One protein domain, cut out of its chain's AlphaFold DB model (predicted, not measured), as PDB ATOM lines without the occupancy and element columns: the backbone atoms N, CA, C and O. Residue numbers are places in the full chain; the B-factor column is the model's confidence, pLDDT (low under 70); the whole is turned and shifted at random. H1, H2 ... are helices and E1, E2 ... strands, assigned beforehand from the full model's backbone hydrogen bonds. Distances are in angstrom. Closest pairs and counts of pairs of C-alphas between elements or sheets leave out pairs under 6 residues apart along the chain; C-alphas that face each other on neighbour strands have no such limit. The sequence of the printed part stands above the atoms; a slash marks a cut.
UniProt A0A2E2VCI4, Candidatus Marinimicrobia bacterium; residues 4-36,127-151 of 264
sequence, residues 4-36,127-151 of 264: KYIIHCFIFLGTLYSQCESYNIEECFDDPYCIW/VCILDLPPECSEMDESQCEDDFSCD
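What this domain is: This is residues 4 to 36 and 127 to 151 of the 264 residues of a protein of Candidatus Marinimicrobia bacterium (UniProt A0A2E2VCI4). The model is an open V: the end of the long helix H1, the short helix H2 and the small sheet E1 E2 cluster at its corner, residues 4 to 12 of H1 stick out as one arm, and the stretch from residue 131 leads away as the other, with the short helix H3 far out on it. The 58 printed residues hold three named helices and two named strands, in the order H1, H2, E1, E2, H3; the sheet, E1 - E2, is antiparallel. The class is mostly helix, and the whole is loose, with a radius of gyration of the C-alphas of 13.8 A and a flat outline of 36 by 30 by 15 A.

How they stand to each other: H1, residues 4 to 20, and H2, residues 25 to 30, are close but not clearly touching, their closest C-alphas, those of Cys 20 and Cys 28, being 6.6 A apart; they run opposite ways at a steep tilt of 41 degrees. E1, residues 34 to 36, and E2, residues 127 to 130, are antiparallel neighbours at 153 degrees, with N 35 and O 129 within hydrogen-bond range at 2.9 A. The closest C-alphas of H1 and E2, those of Cys 20 and Cys 128, are 5.4 A apart; those of H2 and E1, Cys 28 and Cys 34, 5.7 A. H3, residues 141 to 146, is apart from H1, H2 and E1. In H1, H2 and H3 every O i to N i+4 pair is within hydrogen-bond range.

Where its parts are: H1 begins at C-alpha 4 (-31.396, -32.493, 2.471) and is 25.3 A long. H2 measures 8.9 A, E1 6.9 A, E2 10.0 A and H3 8.7 A, ending at C-alpha 146 (-15.108, -56.908, 8.877).

The domain as a whole: The C-alphas farthest apart, those of Asn 24 and Asp 151, are 36.3 A apart. Residues 37 to 126 are not printed; C-alphas 36 and 127 are 5.8 A apart across the cut. Of the links printed whole, none is long. The pLDDT is under 70 at residues 4 to 19 and 132 to 134.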
ATOM      1  N   LYS A   4     -32.432 -33.359   1.888       37.59
ATOM      2  CA  LYS A   4     -31.396 -32.493   2.471       37.59
ATOM      3  C   LYS A   4     -30.065 -33.212   2.708       37.59
ATOM      4  O   LYS A   4     -29.029 -32.598   2.485       37.59
ATOM      5  N   TYR A   5     -30.098 -34.484   3.108       36.31
ATOM      6  CA  TYR A   5     -28.887 -35.265   3.376       36.31
ATOM      7  C   TYR A   5     -28.163 -35.632   2.083       36.31
ATOM      8  O   TYR A   5     -26.954 -35.468   1.997       36.31
ATOM      9  N   ILE A   6     -28.921 -35.973   1.036       43.28
ATOM     10  CA  ILE A   6     -28.378 -36.241  -0.303       43.28
ATOM     11  C   ILE A   6     -27.608 -35.016  -0.822       43.28
ATOM     12  O   ILE A   6     -26.482 -35.139  -1.283       43.28
ATOM     13  N   ILE A   7     -28.166 -33.807  -0.685       39.38
ATOM     14  CA  ILE A   7     -27.514 -32.579  -1.167       39.38
ATOM     15  C   ILE A   7     -26.241 -32.249  -0.366       39.38
ATOM     16  O   ILE A   7     -25.269 -31.800  -0.961       39.38
ATOM     17  N   HIS A   8     -26.217 -32.457   0.955       43.56
ATOM     18  CA  HIS A   8     -24.993 -32.257   1.744       43.56
ATOM     19  C   HIS A   8     -23.925 -33.311   1.456       43.56
ATOM     20  O   HIS A   8     -22.768 -32.933   1.307       43.56
ATOM     21  N   CYS A   9     -24.312 -34.573   1.271       44.72
ATOM     22  CA  CYS A   9     -23.397 -35.647   0.895       44.72
ATOM     23  C   CYS A   9     -22.734 -35.356  -0.464       44.72
ATOM     24  O   CYS A   9     -21.514 -35.321  -0.554       44.72
ATOM     25  N   PHE A  10     -23.514 -34.981  -1.490       47.97
ATOM     26  CA  PHE A  10     -22.976 -34.608  -2.808       47.97
ATOM     27  C   PHE A  10     -22.063 -33.370  -2.785       47.97
ATOM     28  O   PHE A  10     -21.111 -33.303  -3.558       47.97
ATOM     29  N   ILE A  11     -22.342 -32.378  -1.929       49.75
ATOM     30  CA  ILE A  11     -21.482 -31.190  -1.798       49.75
ATOM     31  C   ILE A  11     -20.176 -31.549  -1.079       49.75
ATOM     32  O   ILE A  11     -19.125 -31.081  -1.502       49.75
ATOM     33  N   PHE A  12     -20.232 -32.391  -0.043       51.97
ATOM     34  CA  PHE A  12     -19.067 -32.824   0.734       51.97
ATOM     35  C   PHE A  12     -18.146 -33.750  -0.083       51.97
ATOM     36  O   PHE A  12     -16.947 -33.492  -0.182       51.97
ATOM     37  N   LEU A  13     -18.725 -34.737  -0.777       52.00
ATOM     38  CA  LEU A  13     -18.038 -35.612  -1.739       52.00
ATOM     39  C   LEU A  13     -17.419 -34.817  -2.896       52.00
ATOM     40  O   LEU A  13     -16.278 -35.057  -3.278       52.00
ATOM     41  N   GLY A  14     -18.138 -33.818  -3.421       53.69
ATOM     42  CA  GLY A  14     -17.625 -32.939  -4.474       53.69
ATOM     43  C   GLY A  14     -16.459 -32.052  -4.023       53.69
ATOM     44  O   GLY A  14     -15.574 -31.763  -4.826       53.69
ATOM     45  N   THR A  15     -16.427 -31.628  -2.754       54.47
ATOM     46  CA  THR A  15     -15.294 -30.866  -2.205       54.47
ATOM     47  C   THR A  15     -14.078 -31.742  -1.911       54.47
ATOM     48  O   THR A  15     -12.971 -31.309  -2.215       54.47
ATOM     49  N   LEU A  16     -14.275 -32.963  -1.402       54.03
ATOM     50  CA  LEU A  16     -13.202 -33.934  -1.142       54.03
ATOM     51  C   LEU A  16     -12.527 -34.396  -2.438       54.03
ATOM     52  O   LEU A  16     -11.309 -34.332  -2.557       54.03
ATOM     53  N   TYR A  17     -13.320 -34.745  -3.458       55.66
ATOM     54  CA  TYR A  17     -12.798 -35.142  -4.769       55.66
ATOM     55  C   TYR A  17     -11.899 -34.055  -5.387       55.66
ATOM     56  O   TYR A  17     -10.845 -34.345  -5.942       55.66
ATOM     57  N   SER A  18     -12.275 -32.777  -5.237       57.66
ATOM     58  CA  SER A  18     -11.470 -31.655  -5.739       57.66
ATOM     59  C   SER A  18     -10.168 -31.405  -4.966       57.66
ATOM     60  O   SER A  18      -9.323 -30.655  -5.452       57.66
ATOM     61  N   GLN A  19     -10.015 -31.978  -3.766       68.12
ATOM     62  CA  GLN A  19      -8.836 -31.783  -2.922       68.12
ATOM     63  C   GLN A  19      -7.719 -32.767  -3.279       68.12
ATOM     64  O   GLN A  19      -6.617 -32.293  -3.557       68.12
ATOM     65  N   CYS A  20      -8.005 -34.074  -3.397       79.94
ATOM     66  CA  CYS A  20      -6.976 -35.072  -3.728       79.94
ATOM     67  C   CYS A  20      -6.277 -34.758  -5.068       79.94
ATOM     68  O   CYS A  20      -5.055 -34.772  -5.128       79.94
ATOM     69  N   GLU A  21      -7.009 -34.343  -6.115       80.00
ATOM     70  CA  GLU A  21      -6.409 -33.993  -7.425       80.00
ATOM     71  C   GLU A  21      -5.384 -32.839  -7.352       80.00
ATOM     72  O   GLU A  21      -4.587 -32.650  -8.273       80.00
ATOM     73  N   SER A  22      -5.420 -32.035  -6.285       81.19
ATOM     74  CA  SER A  22      -4.508 -30.906  -6.077       81.19
ATOM     75  C   SER A  22      -3.338 -31.209  -5.141       81.19
ATOM     76  O   SER A  22      -2.449 -30.364  -5.012       81.19
ATOM     77  N   TYR A  23      -3.337 -32.376  -4.496       85.00
ATOM     78  CA  TYR A  23      -2.335 -32.749  -3.506       85.00
ATOM     79  C   TYR A  23      -1.033 -33.199  -4.158       85.00
ATOM     80  O   TYR A  23      -1.011 -33.915  -5.162       85.00
ATOM     81  N   ASN A  24       0.075 -32.784  -3.551       84.56
ATOM     82  CA  ASN A  24       1.364 -33.415  -3.805       84.56
ATOM     83  C   ASN A  24       1.463 -34.768  -3.073       84.56
ATOM     84  O   ASN A  24       0.589 -35.124  -2.286       84.56
ATOM     85  N   ILE A  25       2.533 -35.525  -3.318       84.19
ATOM     86  CA  ILE A  25       2.692 -36.874  -2.760       84.19
ATOM     87  C   ILE A  25       2.662 -36.916  -1.220       84.19
ATOM     88  O   ILE A  25       2.063 -37.822  -0.652       84.19
ATOM     89  N   GLU A  26       3.256 -35.935  -0.533       86.31
ATOM     90  CA  GLU A  26       3.247 -35.881   0.938       86.31
ATOM     91  C   GLU A  26       1.843 -35.563   1.459       86.31
ATOM     92  O   GLU A  26       1.349 -36.250   2.347       86.31
ATOM     93  N   GLU A  27       1.169 -34.582   0.853       86.94
ATOM     94  CA  GLU A  27      -0.213 -34.220   1.197       86.94
ATOM     95  C   GLU A  27      -1.188 -35.379   0.951       86.94
ATOM     96  O   GLU A  27      -2.116 -35.575   1.729       86.94
ATOM     97  N   CYS A  28      -0.953 -36.173  -0.098       85.88
ATOM     98  CA  CYS A  28      -1.750 -37.355  -0.403       85.88
ATOM     99  C   CYS A  28      -1.639 -38.425   0.688       85.88
ATOM    100  O   CYS A  28      -2.639 -39.025   1.059       85.88
ATOM    101  N   PHE A  29      -0.435 -38.645   1.225       84.69
ATOM    102  CA  PHE A  29      -0.215 -39.629   2.288       84.69
ATOM    103  C   PHE A  29      -0.725 -39.181   3.663       84.69
ATOM    104  O   PHE A  29      -0.919 -40.026   4.538       84.69
ATOM    105  N   ASP A  30      -0.936 -37.881   3.860       84.94
ATOM    106  CA  ASP A  30      -1.472 -37.330   5.104       84.94
ATOM    107  C   ASP A  30      -3.016 -37.365   5.162       84.94
ATOM    108  O   ASP A  30      -3.586 -37.196   6.246       84.94
ATOM    109  N   ASP A  31      -3.705 -37.596   4.035       78.00
ATOM    110  CA  ASP A  31      -5.170 -37.656   3.960       78.00
ATOM    111  C   ASP A  31      -5.676 -39.111   3.898       78.00
ATOM    112  O   ASP A  31      -5.356 -39.836   2.956       78.00
ATOM    113  N   PRO A  32      -6.492 -39.567   4.868       76.00
ATOM    114  CA  PRO A  32      -6.984 -40.944   4.909       76.00
ATOM    115  C   PRO A  32      -7.986 -41.294   3.796       76.00
ATOM    116  O   PRO A  32      -8.318 -42.467   3.655       76.00
ATOM    117  N   TYR A  33      -8.486 -40.312   3.038       77.38
ATOM    118  CA  TYR A  33      -9.431 -40.521   1.933       77.38
ATOM    119  C   TYR A  33      -8.784 -40.388   0.555       77.38
ATOM    120  O   TYR A  33      -9.488 -40.402  -0.457       77.38
ATOM    121  N   CYS A  34      -7.466 -40.215   0.486       83.88
ATOM    122  CA  CYS A  34      -6.748 -40.151  -0.773       83.88
ATOM    123  C   CYS A  34      -5.720 -41.285  -0.865       83.88
ATOM    124  O   CYS A  34      -5.112 -41.684   0.125       83.88
ATOM    125  N   ILE A  35      -5.491 -41.786  -2.077       87.25
ATOM    126  CA  ILE A  35      -4.444 -42.765  -2.367       87.25
ATOM    127  C   ILE A  35      -3.569 -42.271  -3.516       87.25
ATOM    128  O   ILE A  35      -4.052 -41.690  -4.490       87.25
ATOM    129  N   TRP A  36      -2.259 -42.485  -3.392       88.62
ATOM    130  CA  TRP A  36      -1.308 -42.190  -4.458       88.62
ATOM    131  C   TRP A  36      -1.260 -43.353  -5.448       88.62
ATOM    132  O   TRP A  36      -0.842 -44.458  -5.099       88.62
ATOM    133  N   VAL A 127      -0.440 -39.791  -9.516       89.06
ATOM    134  CA  VAL A 127      -1.523 -38.866  -9.183       89.06
ATOM    135  C   VAL A 127      -2.199 -39.291  -7.893       89.06
ATOM    136  O   VAL A 127      -2.338 -40.475  -7.599       89.06
ATOM    137  N   CYS A 128      -2.641 -38.304  -7.125       87.00
ATOM    138  CA  CYS A 128      -3.431 -38.539  -5.932       87.00
ATOM    139  C   CYS A 128      -4.914 -38.615  -6.312       87.00
ATOM    140  O   CYS A 128      -5.455 -37.685  -6.918       87.00
ATOM    141  N   ILE A 129      -5.569 -39.722  -5.974       85.12
ATOM    142  CA  ILE A 129      -6.977 -39.973  -6.294       85.12
ATOM    143  C   ILE A 129      -7.787 -40.173  -5.016       85.12
ATOM    144  O   ILE A 129      -7.252 -40.575  -3.987       85.12
ATOM    145  N   LEU A 130      -9.084 -39.867  -5.084       81.06
ATOM    146  CA  LEU A 130     -10.007 -40.102  -3.978       81.06
ATOM    147  C   LEU A 130     -10.265 -41.607  -3.835       81.06
ATOM    148  O   LEU A 130     -10.712 -42.240  -4.792       81.06
ATOM    149  N   ASP A 131     -10.045 -42.131  -2.635       80.62
ATOM    150  CA  ASP A 131     -10.410 -43.486  -2.238       80.62
ATOM    151  C   ASP A 131     -11.539 -43.398  -1.206       80.62
ATOM    152  O   ASP A 131     -11.344 -43.005  -0.054       80.62
ATOM    153  N   LEU A 132     -12.764 -43.665  -1.656       66.44
ATOM    154  CA  LEU A 132     -13.917 -43.735  -0.765       66.44
ATOM    155  C   LEU A 132     -14.056 -45.171  -0.273       66.44
ATOM    156  O   LEU A 132     -13.915 -46.089  -1.085       66.44
ATOM    157  N   PRO A 133     -14.401 -45.380   1.010       65.94
ATOM    158  CA  PRO A 133     -14.764 -46.713   1.462       65.94
ATOM    159  C   PRO A 133     -15.899 -47.255   0.574       65.94
ATOM    160  O   PRO A 133     -16.791 -46.484   0.192       65.94
ATOM    161  N   PRO A 134     -15.856 -48.545   0.198       67.62
ATOM    162  CA  PRO A 134     -16.895 -49.140  -0.629       67.62
ATOM    163  C   PRO A 134     -18.243 -49.058   0.090       67.62
ATOM    164  O   PRO A 134     -18.322 -49.267   1.299       67.62
ATOM    165  N   GLU A 135     -19.316 -48.753  -0.644       78.25
ATOM    166  CA  GLU A 135     -20.662 -48.822  -0.071       78.25
ATOM    167  C   GLU A 135     -20.951 -50.269   0.353       78.25
ATOM    168  O   GLU A 135     -20.659 -51.196  -0.407       78.25
ATOM    169  N   CYS A 136     -21.590 -50.472   1.514       83.62
ATOM    170  CA  CYS A 136     -21.912 -51.808   2.032       83.62
ATOM    171  C   CYS A 136     -22.571 -52.695   0.963       83.62
ATOM    172  O   CYS A 136     -22.236 -53.863   0.827       83.62
ATOM    173  N   SER A 137     -23.442 -52.132   0.117       84.38
ATOM    174  CA  SER A 137     -24.141 -52.881  -0.940       84.38
ATOM    175  C   SER A 137     -23.238 -53.560  -1.985       84.38
ATOM    176  O   SER A 137     -23.706 -54.447  -2.702       84.38
ATOM    177  N   GLU A 138     -21.967 -53.162  -2.079       85.88
ATOM    178  CA  GLU A 138     -20.969 -53.743  -2.983       85.88
ATOM    179  C   GLU A 138     -20.055 -54.772  -2.295       85.88
ATOM    180  O   GLU A 138     -19.251 -55.418  -2.972       85.88
ATOM    181  N   MET A 139     -20.177 -54.944  -0.977       86.94
ATOM    182  CA  MET A 139     -19.337 -55.841  -0.185       86.94
ATOM    183  C   MET A 139     -19.806 -57.298  -0.241       86.94
ATOM    184  O   MET A 139     -21.005 -57.595  -0.259       86.94
ATOM    185  N   ASP A 140     -18.842 -58.223  -0.223       90.25
ATOM    186  CA  ASP A 140     -19.113 -59.635   0.065       90.25
ATOM    187  C   ASP A 140     -19.277 -59.904   1.574       90.25
ATOM    188  O   ASP A 140     -19.048 -59.024   2.399       90.25
ATOM    189  N   GLU A 141     -19.690 -61.125   1.943       89.56
ATOM    190  CA  GLU A 141     -19.930 -61.520   3.344       89.56
ATOM    191  C   GLU A 141     -18.720 -61.239   4.244       89.56
ATOM    192  O   GLU A 141     -18.879 -60.679   5.322       89.56
ATOM    193  N   SER A 142     -17.506 -61.559   3.788       89.56
ATOM    194  CA  SER A 142     -16.304 -61.365   4.601       89.56
ATOM    195  C   SER A 142     -15.960 -59.894   4.789       89.56
ATOM    196  O   SER A 142     -15.651 -59.472   5.896       89.56
ATOM    197  N   GLN A 143     -16.068 -59.105   3.719       88.25
ATOM    198  CA  GLN A 143     -15.828 -57.666   3.771       88.25
ATOM    199  C   GLN A 143     -16.867 -56.957   4.642       88.25
ATOM    200  O   GLN A 143     -16.520 -56.044   5.380       88.25
ATOM    201  N   CYS A 144     -18.123 -57.400   4.570       87.81
ATOM    202  CA  CYS A 144     -19.223 -56.851   5.351       87.81
ATOM    203  C   CYS A 144     -19.082 -57.163   6.845       87.81
ATOM    204  O   CYS A 144     -19.324 -56.298   7.674       87.81
ATOM    205  N   GLU A 145     -18.678 -58.388   7.198       84.88
ATOM    206  CA  GLU A 145     -18.463 -58.784   8.596       84.88
ATOM    207  C   GLU A 145     -17.258 -58.080   9.242       84.88
ATOM    208  O   GLU A 145     -17.227 -57.921  10.465       84.88
ATOM    209  N   ASP A 146     -16.286 -57.654   8.432       80.81
ATOM    210  CA  ASP A 146     -15.108 -56.908   8.877       80.81
ATOM    211  C   ASP A 146     -15.366 -55.386   8.982       80.81
ATOM    212  O   ASP A 146     -14.570 -54.679   9.608       80.81
ATOM    213  N   ASP A 147     -16.462 -54.868   8.410       76.25
ATOM    214  CA  ASP A 147     -16.825 -53.447   8.466       76.25
ATOM    215  C   ASP A 147     -17.941 -53.182   9.488       76.25
ATOM    216  O   ASP A 147     -19.095 -53.566   9.322       76.25
ATOM    217  N   PHE A 148     -17.616 -52.443  10.549       72.44
ATOM    218  CA  PHE A 148     -18.564 -52.124  11.622       72.44
ATOM    219  C   PHE A 148     -19.739 -51.232  11.188       72.44
ATOM    220  O   PHE A 148     -20.757 -51.158  11.888       72.44
ATOM    221  N   SER A 149     -19.603 -50.528  10.064       73.44
ATOM    222  CA  SER A 149     -20.659 -49.698   9.488       73.44
ATOM    223  C   SER A 149     -21.658 -50.496   8.650       73.44
ATOM    224  O   SER A 149     -22.658 -49.922   8.218       73.44
ATOM    225  N   CYS A 150     -21.448 -51.803   8.487       84.56
ATOM    226  CA  CYS A 150     -22.296 -52.674   7.695       84.56
ATOM    227  C   CYS A 150     -22.800 -53.892   8.490       84.56
ATOM    228  O   CYS A 150     -22.125 -54.394   9.386       84.56
ATOM    229  N   ASP A 151     -23.989 -54.388   8.145       85.44
ATOM    230  CA  ASP A 151     -24.551 -55.638   8.658       85.44
ATOM    231  C   ASP A 151     -24.813 -56.583   7.480       85.44
ATOM    232  O   ASP A 151     -25.442 -56.225   6.474       85.44
TER     233      ASP A 151